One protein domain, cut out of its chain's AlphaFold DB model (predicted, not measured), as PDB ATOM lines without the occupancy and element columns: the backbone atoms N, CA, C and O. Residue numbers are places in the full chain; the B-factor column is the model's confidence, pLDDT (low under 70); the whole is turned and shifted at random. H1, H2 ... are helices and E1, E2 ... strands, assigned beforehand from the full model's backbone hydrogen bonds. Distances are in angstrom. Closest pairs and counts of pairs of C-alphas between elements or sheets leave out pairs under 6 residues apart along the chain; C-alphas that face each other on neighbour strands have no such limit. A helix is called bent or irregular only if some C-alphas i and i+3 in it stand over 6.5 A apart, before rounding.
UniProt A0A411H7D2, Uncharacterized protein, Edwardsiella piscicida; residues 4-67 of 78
ATOM      1  N   VAL A   4     173.573 168.778 282.926       90.44
ATOM      2  CA  VAL A   4     173.780 168.808 281.476       90.44
ATOM      3  C   VAL A   4     172.417 168.900 280.820       90.44
ATOM      4  O   VAL A   4     171.568 168.036 281.036       90.44
ATOM      5  N   ILE A   5     172.206 169.948 280.033       90.81
ATOM      6  CA  ILE A   5     170.915 170.252 279.421       90.81
ATOM      7  C   ILE A   5     171.087 170.174 277.910       90.81
ATOM      8  O   ILE A   5     171.929 170.865 277.339       90.81
ATOM      9  N   PHE A   6     170.287 169.323 277.270       88.19
ATOM     10  CA  PHE A   6     170.146 169.283 275.820       88.19
ATOM     11  C   PHE A   6     168.861 170.009 275.439       88.19
ATOM     12  O   PHE A   6     167.781 169.625 275.885       88.19
ATOM     13  N   THR A   7     168.979 171.028 274.596       88.19
ATOM     14  CA  THR A   7     167.839 171.790 274.086       88.19
ATOM     15  C   THR A   7     167.704 171.530 272.597       88.19
ATOM     16  O   THR A   7     168.677 171.663 271.856       88.19
ATOM     17  N   VAL A   8     166.497 171.172 272.162       85.88
ATOM     18  CA  VAL A   8     166.146 171.009 270.749       85.88
ATOM     19  C   VAL A   8     165.178 172.122 270.376       85.88
ATOM     20  O   VAL A   8     164.111 172.244 270.974       85.88
ATOM     21  N   GLU A   9     165.553 172.938 269.399       83.38
ATOM     22  CA  GLU A   9     164.768 174.075 268.926       83.38
ATOM     23  C   GLU A   9     164.434 173.886 267.451       83.38
ATOM     24  O   GLU A   9     165.330 173.808 266.609       83.38
ATOM     25  N   SER A  10     163.141 173.854 267.129       81.19
ATOM     26  CA  SER A  10     162.684 174.014 265.751       81.19
ATOM     27  C   SER A  10     162.682 175.498 265.405       81.19
ATOM     28  O   SER A  10     162.023 176.302 266.066       81.19
ATOM     29  N   LYS A  11     163.412 175.872 264.355       73.50
ATOM     30  CA  LYS A  11     163.389 177.228 263.788       73.50
ATOM     31  C   LYS A  11     162.284 177.419 262.753       73.50
ATOM     32  O   LYS A  11     162.170 178.487 262.154       73.50
ATOM     33  N   GLY A  12     161.451 176.400 262.574       65.38
ATOM     34  CA  GLY A  12     160.355 176.405 261.629       65.38
ATOM     35  C   GLY A  12     160.690 175.709 260.318       65.38
ATOM     36  O   GLY A  12     161.768 175.156 260.094       65.38
ATOM     37  N   VAL A  13     159.678 175.714 259.459       67.00
ATOM     38  CA  VAL A  13     159.641 174.933 258.233       67.00
ATOM     39  C   VAL A  13     159.982 175.829 257.049       67.00
ATOM     40  O   VAL A  13     159.224 176.729 256.685       67.00
ATOM     41  N   ILE A  14     161.117 175.561 256.425       65.62
ATOM     42  CA  ILE A  14     161.557 176.160 255.175       65.62
ATOM     43  C   ILE A  14     160.965 175.336 254.026       65.62
ATOM     44  O   ILE A  14     160.963 174.107 254.043       65.62
ATOM     45  N   LYS A  15     160.435 176.005 253.001       62.47
ATOM     46  CA  LYS A  15     160.103 175.357 251.727       62.47
ATOM     47  C   LYS A  15     161.147 175.760 250.698       62.47
ATOM     48  O   LYS A  15     161.213 176.933 250.340       62.47
ATOM     49  N   GLN A  16     161.936 174.804 250.224       59.84
ATOM     50  CA  GLN A  16     162.932 175.021 249.175       59.84
ATOM     51  C   GLN A  16     162.778 173.921 248.119       59.84
ATOM     52  O   GLN A  16     162.632 172.754 248.468       59.84
ATOM     53  N   ASP A  17     162.713 174.298 246.839       64.00
ATOM     54  CA  ASP A  17     162.563 173.375 245.698       64.00
ATOM     55  C   ASP A  17     161.433 172.335 245.857       64.00
ATOM     56  O   ASP A  17     161.617 171.139 245.643       64.00
ATOM     57  N   ALA A  18     160.245 172.795 246.273       65.12
ATOM     58  CA  ALA A  18     159.053 171.976 246.559       65.12
ATOM     59  C   ALA A  18     159.200 170.944 247.699       65.12
ATOM     60  O   ALA A  18     158.252 170.207 247.979       65.12
ATOM     61  N   LYS A  19     160.330 170.934 248.415       59.56
ATOM     62  CA  LYS A  19     160.543 170.125 249.617       59.56
ATOM     63  C   LYS A  19     160.266 170.941 250.876       59.56
ATOM     64  O   LYS A  19     160.646 172.107 250.984       59.56
ATOM     65  N   VAL A  20     159.565 170.312 251.815       63.03
ATOM     66  CA  VAL A  20     159.282 170.841 253.152       63.03
ATOM     67  C   VAL A  20     160.416 170.395 254.062       63.03
ATOM     68  O   VAL A  20     160.678 169.204 254.184       63.03
ATOM     69  N   GLN A  21     161.109 171.358 254.646       65.81
ATOM     70  CA  GLN A  21     162.374 171.175 255.331       65.81
ATOM     71  C   GLN A  21     162.300 171.880 256.680       65.81
ATOM     72  O   GLN A  21     162.156 173.094 256.722       65.81
ATOM     73  N   GLU A  22     162.352 171.157 257.793       68.81
ATOM     74  CA  GLU A  22     162.385 171.783 259.117       68.81
ATOM     75  C   GLU A  22     163.843 171.993 259.556       68.81
ATOM     76  O   GLU A  22     164.680 171.088 259.468       68.81
ATOM     77  N   GLU A  23     164.178 173.213 259.979       70.12
ATOM     78  CA  GLU A  23     165.496 173.512 260.540       70.12
ATOM     79  C   GLU A  23     165.455 173.242 262.046       70.12
ATOM     80  O   GLU A  23     164.735 173.913 262.788       70.12
ATOM     81  N   VAL A  24     166.244 172.265 262.499       74.75
ATOM     82  CA  VAL A  24     166.368 171.911 263.916       74.75
ATOM     83  C   VAL A  24     167.760 172.276 264.413       74.75
ATOM     84  O   VAL A  24     168.775 171.884 263.835       74.75
ATOM     85  N   ASN A  25     167.806 173.000 265.523       78.56
ATOM     86  CA  ASN A  25     169.015 173.296 266.266       78.56
ATOM     87  C   ASN A  25     169.065 172.435 267.527       78.56
ATOM     88  O   ASN A  25     168.097 172.383 268.282       78.56
ATOM     89  N   ILE A  26     170.211 171.807 267.790       82.38
ATOM     90  CA  ILE A  26     170.457 171.101 269.048       82.38
ATOM     91  C   ILE A  26     171.604 171.798 269.767       82.38
ATOM     92  O   ILE A  26     172.714 171.880 269.242       82.38
ATOM     93  N   ASN A  27     171.326 172.277 270.973       84.38
ATOM     94  CA  ASN A  27     172.288 172.930 271.846       84.38
ATOM     95  C   ASN A  27     172.529 172.078 273.091       84.38
ATOM     96  O   ASN A  27     171.644 171.355 273.549       84.38
ATOM     97  N   VAL A  28     173.732 172.189 273.648       87.38
ATOM     98  CA  VAL A  28     174.084 171.584 274.931       87.38
ATOM     99  C   VAL A  28     174.658 172.653 275.846       87.38
ATOM    100  O   VAL A  28     175.571 173.381 275.458       87.38
ATOM    101  N   SER A  29     174.148 172.733 277.068       90.25
ATOM    102  CA  SER A  29     174.714 173.563 278.126       90.25
ATOM    103  C   SER A  29     175.058 172.709 279.341       90.25
ATOM    104  O   SER A  29     174.533 171.611 279.541       90.25
ATOM    105  N   ILE A  30     176.016 173.201 280.120       90.25
ATOM    106  CA  ILE A  30     176.406 172.620 281.398       90.25
ATOM    107  C   ILE A  30     176.303 173.724 282.441       90.25
ATOM    108  O   ILE A  30     176.738 174.843 282.176       90.25
ATOM    109  N   ASP A  31     175.707 173.415 283.582       91.06
ATOM    110  CA  ASP A  31     175.485 174.382 284.654       91.06
ATOM    111  C   ASP A  31     175.848 173.778 286.012       91.06
ATOM    112  O   ASP A  31     175.802 172.559 286.199       91.06
ATOM    113  N   GLY A  32     176.222 174.641 286.956       87.25
ATOM    114  CA  GLY A  32     176.476 174.279 288.347       87.25
ATOM    115  C   GLY A  32     177.646 173.320 288.563       87.25
ATOM    116  O   GLY A  32     177.562 172.532 289.510       87.25
ATOM    117  N   VAL A  33     178.667 173.376 287.693       89.94
ATOM    118  CA  VAL A  33     179.901 172.579 287.772       89.94
ATOM    119  C   VAL A  33     181.016 173.343 288.471       89.94
ATOM    120  O   VAL A  33     181.347 174.454 288.056       89.94
ATOM    121  N   ASP A  34     181.612 172.719 289.484       89.06
ATOM    122  CA  ASP A  34     182.875 173.169 290.074       89.06
ATOM    123  C   ASP A  34     184.055 172.594 289.272       89.06
ATOM    124  O   ASP A  34     184.132 171.384 289.042       89.06
ATOM    125  N   TYR A  35     184.943 173.467 288.792       85.56
ATOM    126  CA  TYR A  35     186.123 173.084 288.009       85.56
ATOM    127  C   TYR A  35     187.412 173.053 288.837       85.56
ATOM    128  O   TYR A  35     188.396 172.479 288.368       85.56
ATOM    129  N   ASP A  36     187.404 173.646 290.031       91.00
ATOM    130  CA  ASP A  36     188.571 173.745 290.905       91.00
ATOM    131  C   ASP A  36     188.635 172.547 291.867       91.00
ATOM    132  O   ASP A  36     189.710 171.972 292.052       91.00
ATOM    133  N   ASP A  37     187.488 172.115 292.410       92.62
ATOM    134  CA  ASP A  37     187.352 170.894 293.225       92.62
ATOM    135  C   ASP A  37     186.143 170.045 292.770       92.62
ATOM    136  O   ASP A  37     185.075 170.053 293.390       92.62
ATOM    137  N   PRO A  38     186.267 169.331 291.633       90.50
ATOM    138  CA  PRO A  38     185.138 168.663 291.002       90.50
ATOM    139  C   PRO A  38     184.677 167.431 291.789       90.50
ATOM    140  O   PRO A  38     185.412 166.455 291.971       90.50
ATOM    141  N   SER A  39     183.396 167.407 292.151       93.81
ATOM    142  CA  SER A  39     182.739 166.211 292.672       93.81
ATOM    143  C   SER A  39     182.571 165.139 291.587       93.81
ATOM    144  O   SER A  39     182.713 165.377 290.384       93.81
ATOM    145  N   SER A  40     182.168 163.928 291.979       94.19
ATOM    146  CA  SER A  40     181.843 162.875 291.006       94.19
ATOM    147  C   SER A  40     180.746 163.297 290.017       94.19
ATOM    148  O   SER A  40     180.791 162.896 288.856       94.19
ATOM    149  N   ALA A  41     179.784 164.122 290.447       93.31
ATOM    150  CA  ALA A  41     178.734 164.635 289.569       93.31
ATOM    151  C   ALA A  41     179.292 165.624 288.531       93.31
ATOM    152  O   ALA A  41     178.906 165.561 287.363       93.31
ATOM    153  N   ASP A  42     180.240 166.474 288.929       92.62
ATOM    154  CA  ASP A  42     180.921 167.438 288.054       92.62
ATOM    155  C   ASP A  42     181.732 166.727 286.965       92.62
ATOM    156  O   ASP A  42     181.640 167.051 285.776       92.62
ATOM    157  N   ILE A  43     182.461 165.676 287.357       93.56
ATOM    158  CA  ILE A  43     183.234 164.837 286.436       93.56
ATOM    159  C   ILE A  43     182.305 164.160 285.420       93.56
ATOM    160  O   ILE A  43     182.573 164.195 284.215       93.56
ATOM    161  N   LEU A  44     181.194 163.573 285.880       93.69
ATOM    162  CA  LEU A  44     180.210 162.935 285.003       93.69
ATOM    163  C   LEU A  44     179.574 163.940 284.037       93.69
ATOM    164  O   LEU A  44     179.488 163.657 282.841       93.69
ATOM    165  N   ALA A  45     179.194 165.127 284.514       92.19
ATOM    166  CA  ALA A  45     178.648 166.182 283.667       92.19
ATOM    167  C   ALA A  45     179.654 166.617 282.583       92.19
ATOM    168  O   ALA A  45     179.294 166.759 281.411       92.19
ATOM    169  N   GLY A  46     180.941 166.727 282.932       89.75
ATOM    170  CA  GLY A  46     182.020 166.995 281.980       89.75
ATOM    171  C   GLY A  46     182.205 165.892 280.929       89.75
ATOM    172  O   GLY A  46     182.386 166.189 279.745       89.75
ATOM    173  N   ILE A  47     182.123 164.617 281.325       92.25
ATOM    174  CA  ILE A  47     182.186 163.474 280.398       92.25
ATOM    175  C   ILE A  47     180.992 163.495 279.437       92.25
ATOM    176  O   ILE A  47     181.175 163.377 278.226       92.25
ATOM    177  N   ILE A  48     179.776 163.707 279.947       91.00
ATOM    178  CA  ILE A  48     178.561 163.782 279.123       91.00
ATOM    179  C   ILE A  48     178.654 164.949 278.132       91.00
ATOM    180  O   ILE A  48     178.370 164.763 276.947       91.00
ATOM    181  N   LYS A  49     179.149 166.121 278.556       87.31
ATOM    182  CA  LYS A  49     179.405 167.257 277.655       87.31
ATOM    183  C   LYS A  49     180.385 166.897 276.534       87.31
ATOM    184  O   LYS A  49     180.154 167.268 275.388       87.31
ATOM    185  N   LYS A  50     181.450 166.139 276.827       89.69
ATOM    186  CA  LYS A  50     182.395 165.657 275.800       89.69
ATOM    187  C   LYS A  50     181.749 164.685 274.807       89.69
ATOM    188  O   LYS A  50     182.160 164.653 273.652       89.69
ATOM    189  N   MET A  51     180.744 163.919 275.232       91.00
ATOM    190  CA  MET A  51     179.982 163.019 274.355       91.00
ATOM    191  C   MET A  51     178.904 163.739 273.532       91.00
ATOM    192  O   MET A  51     178.468 163.209 272.508       91.00
ATOM    193  N   ALA A  52     178.494 164.948 273.928       89.00
ATOM    194  CA  ALA A  52     177.421 165.699 273.277       89.00
ATOM    195  C   ALA A  52     177.565 165.844 271.746       89.00
ATOM    196  O   ALA A  52     176.563 165.646 271.061       89.00
ATOM    197  N   PRO A  53     178.758 166.086 271.155       86.31
ATOM    198  CA  PRO A  53     178.901 166.142 269.697       86.31
ATOM    199  C   PRO A  53     178.504 164.840 268.987       86.31
ATOM    200  O   PRO A  53     177.933 164.881 267.898       86.31
ATOM    201  N   ILE A  54     178.780 163.682 269.598       88.19
ATOM    202  CA  ILE A  54     178.421 162.368 269.045       88.19
ATOM    203  C   ILE A  54     176.904 162.172 269.119       88.19
ATOM    204  O   ILE A  54     176.299 161.751 268.135       88.19
ATOM    205  N   ILE A  55     176.293 162.534 270.250       85.69
ATOM    206  CA  ILE A  55     174.837 162.472 270.453       85.69
ATOM    207  C   ILE A  55     174.120 163.365 269.431       85.69
ATOM    208  O   ILE A  55     173.214 162.905 268.740       85.69
ATOM    209  N   ILE A  56     174.577 164.611 269.265       84.94
ATOM    210  CA  ILE A  56     174.028 165.565 268.288       84.94
ATOM    211  C   ILE A  56     174.183 165.027 266.862       84.94
ATOM    212  O   ILE A  56     173.246 165.088 266.071       84.94
ATOM    213  N   LYS A  57     175.346 164.460 266.518       83.06
ATOM    214  CA  LYS A  57     175.565 163.860 265.196       83.06
ATOM    215  C   LYS A  57     174.604 162.699 264.934       83.06
ATOM    216  O   LYS A  57     174.045 162.635 263.846       83.06
ATOM    217  N   ALA A  58     174.412 161.804 265.902       83.44
ATOM    218  CA  ALA A  58     173.486 160.682 265.770       83.44
ATOM    219  C   ALA A  58     172.035 161.159 265.596       83.44
ATOM    220  O   ALA A  58     171.338 160.671 264.709       83.44
ATOM    221  N   ALA A  59     171.611 162.163 266.372       81.75
ATOM    222  CA  ALA A  59     170.295 162.782 266.232       81.75
ATOM    223  C   ALA A  59     170.107 163.428 264.847       81.75
ATOM    224  O   ALA A  59     169.080 163.217 264.208       81.75
ATOM    225  N   ASN A  60     171.121 164.141 264.344       74.88
ATOM    226  CA  ASN A  60     171.088 164.743 263.011       74.88
ATOM    227  C   ASN A  60     171.033 163.697 261.890       74.88
ATOM    228  O   ASN A  60     170.302 163.896 260.928       74.88
ATOM    229  N   ILE A  61     171.785 162.594 261.996       75.12
ATOM    230  CA  ILE A  61     171.726 161.494 261.018       75.12
ATOM    231  C   ILE A  61     170.321 160.903 260.994       75.12
ATOM    232  O   ILE A  61     169.724 160.828 259.927       75.12
ATOM    233  N   HIS A  62     169.767 160.566 262.161       77.56
ATOM    234  CA  HIS A  62     168.405 160.051 262.254       77.56
ATOM    235  C   HIS A  62     167.394 161.029 261.645       77.56
ATOM    236  O   HIS A  62     166.539 160.627 260.863       77.56
ATOM    237  N   TYR A  63     167.522 162.322 261.942       72.00
ATOM    238  CA  TYR A  63     166.674 163.351 261.355       72.00
ATOM    239  C   TYR A  63     166.806 163.408 259.823       72.00
ATOM    240  O   TYR A  63     165.797 163.377 259.134       72.00
ATOM    241  N   MET A  64     168.021 163.406 259.268       66.31
ATOM    242  CA  MET A  64     168.253 163.438 257.814       66.31
ATOM    243  C   MET A  64     167.830 162.156 257.083       66.31
ATOM    244  O   MET A  64     167.421 162.219 255.930       66.31
ATOM    245  N   GLU A  65     167.948 160.990 257.717       66.44
ATOM    246  CA  GLU A  65     167.495 159.714 257.145       66.44
ATOM    247  C   GLU A  65     165.966 159.621 257.100       66.44
ATOM    248  O   GLU A  65     165.413 158.934 256.243       66.44
ATOM    249  N   ASN A  66     165.284 160.323 258.009       61.22
ATOM    250  CA  ASN A  66     163.826 160.329 258.112       61.22
ATOM    251  C   ASN A  66     163.179 161.598 257.522       61.22
ATOM    252  O   ASN A  66     161.961 161.631 257.350       61.22
ATOM    253  N   VAL A  67     163.968 162.622 257.170       58.09
ATOM    254  CA  VAL A  67     163.519 163.875 256.546       58.09
ATOM    255  C   VAL A  67     164.339 164.130 255.288       58.09
ATOM    256  O   VAL A  67     165.534 164.412 255.334       58.09
TER     257      VAL A  67
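Overview. This is residues 4 to 67 of the 78 residues of an uncharacterized protein of Edwardsiella piscicida (UniProt A0A411H7D2). What would one see first in this model? A long hairpin of two strands, E1 and E2, makes one side of a slender rod, and a long bent helix, H1, folds back along it as the other side. How is it made up? The printed part has 64 residues, with two named strands and one named helix in the order E1, E2, H1; the sheet has the order E1 - E2 and is antiparallel, and the class is mixed, helices and strands. How large and how tight is it? The whole is only just loose, close to extended, with a radius of gyration of the C-alphas of 16.1 A, and the C-alphas span 55 by 19 by 11 A along their three main axes.

Along the chain. Where does the first strand run? E1 holds residues 4 to 16, from C-alpha 4 at (173.780, 168.808, 281.476) to C-alpha 16 at (162.932, 175.021, 249.175), 34.6 A from first to last C-alpha. Where does the second strand run? E2 holds residues 19 to 31 and is 38.3 A long from first to last C-alpha; its C-alpha 31 stands at (175.485, 174.382, 284.654). Is the helix straight? H1, residues 40 to 66, was assigned as one helix by its hydrogen bonds, but it is bent: C-alphas 50 and 53 are 7.0 A apart, where about 5 A is found in a regular helix. Its arm H1a holds residues 40 to 50 and is 15.5 A long, its arm H1b holds residues 53 to 66 and is 19.9 A long, ending with C-alpha 66 at (163.826, 160.329, 258.112), and residues 51 and 52 belong to neither arm.

Arrangement. How do E1 and E2 pair? They form a hairpin of antiparallel neighbour strands, with 162 degrees between their N-to-C directions. N 7 and O 27 are within hydrogen-bond range at 2.9 A, and so are N 21 and O 14 at 2.8 A; the C-alphas of Val 4 and Ile 30, which face each other, are 4.6 A apart. Where does H1a come near the strands? It has 5 pairs of C-alphas within 8 A with E2, the closest being those of Ile 30 and Ala 45 at 7.2 A. With E1 it has 3 such pairs, the closest being the C-alphas of Val 4 and Ala 45 at 5.9 A. And where does H1b come near them? H1b and E2 have 1 pair of C-alphas within 8 A, those of Ile 26 and Ile 56 at 6.6 A, with the two centres 10.5 A apart. E1 and H1b are apart. How do the two arms stand to each other? The lines of H1a and H1b stand at a steep tilt of 47 degrees, and in both arms every O i to N i+4 pair is within hydrogen-bond range.

Size, cuts and confidence. How far does the domain reach? The two C-alphas farthest apart, those of Ala 18 and Asp 37, are 54.6 A from each other, while the first and last printed C-alphas, those of Val 4 and Val 67, are 27.4 A apart. Is there a cut, or a long link? The printed part has no cut and no long link: E1 to E2 is a tight link of 2 residues, and E2 to H1 is a short link of 8 residues. Where is the confidence low? The mean pLDDT of the printed part is 81.1, and 15 residues are under 70, namely residues 12 to 22 and residues 64 to 67. H1a has a mean pLDDT of 92.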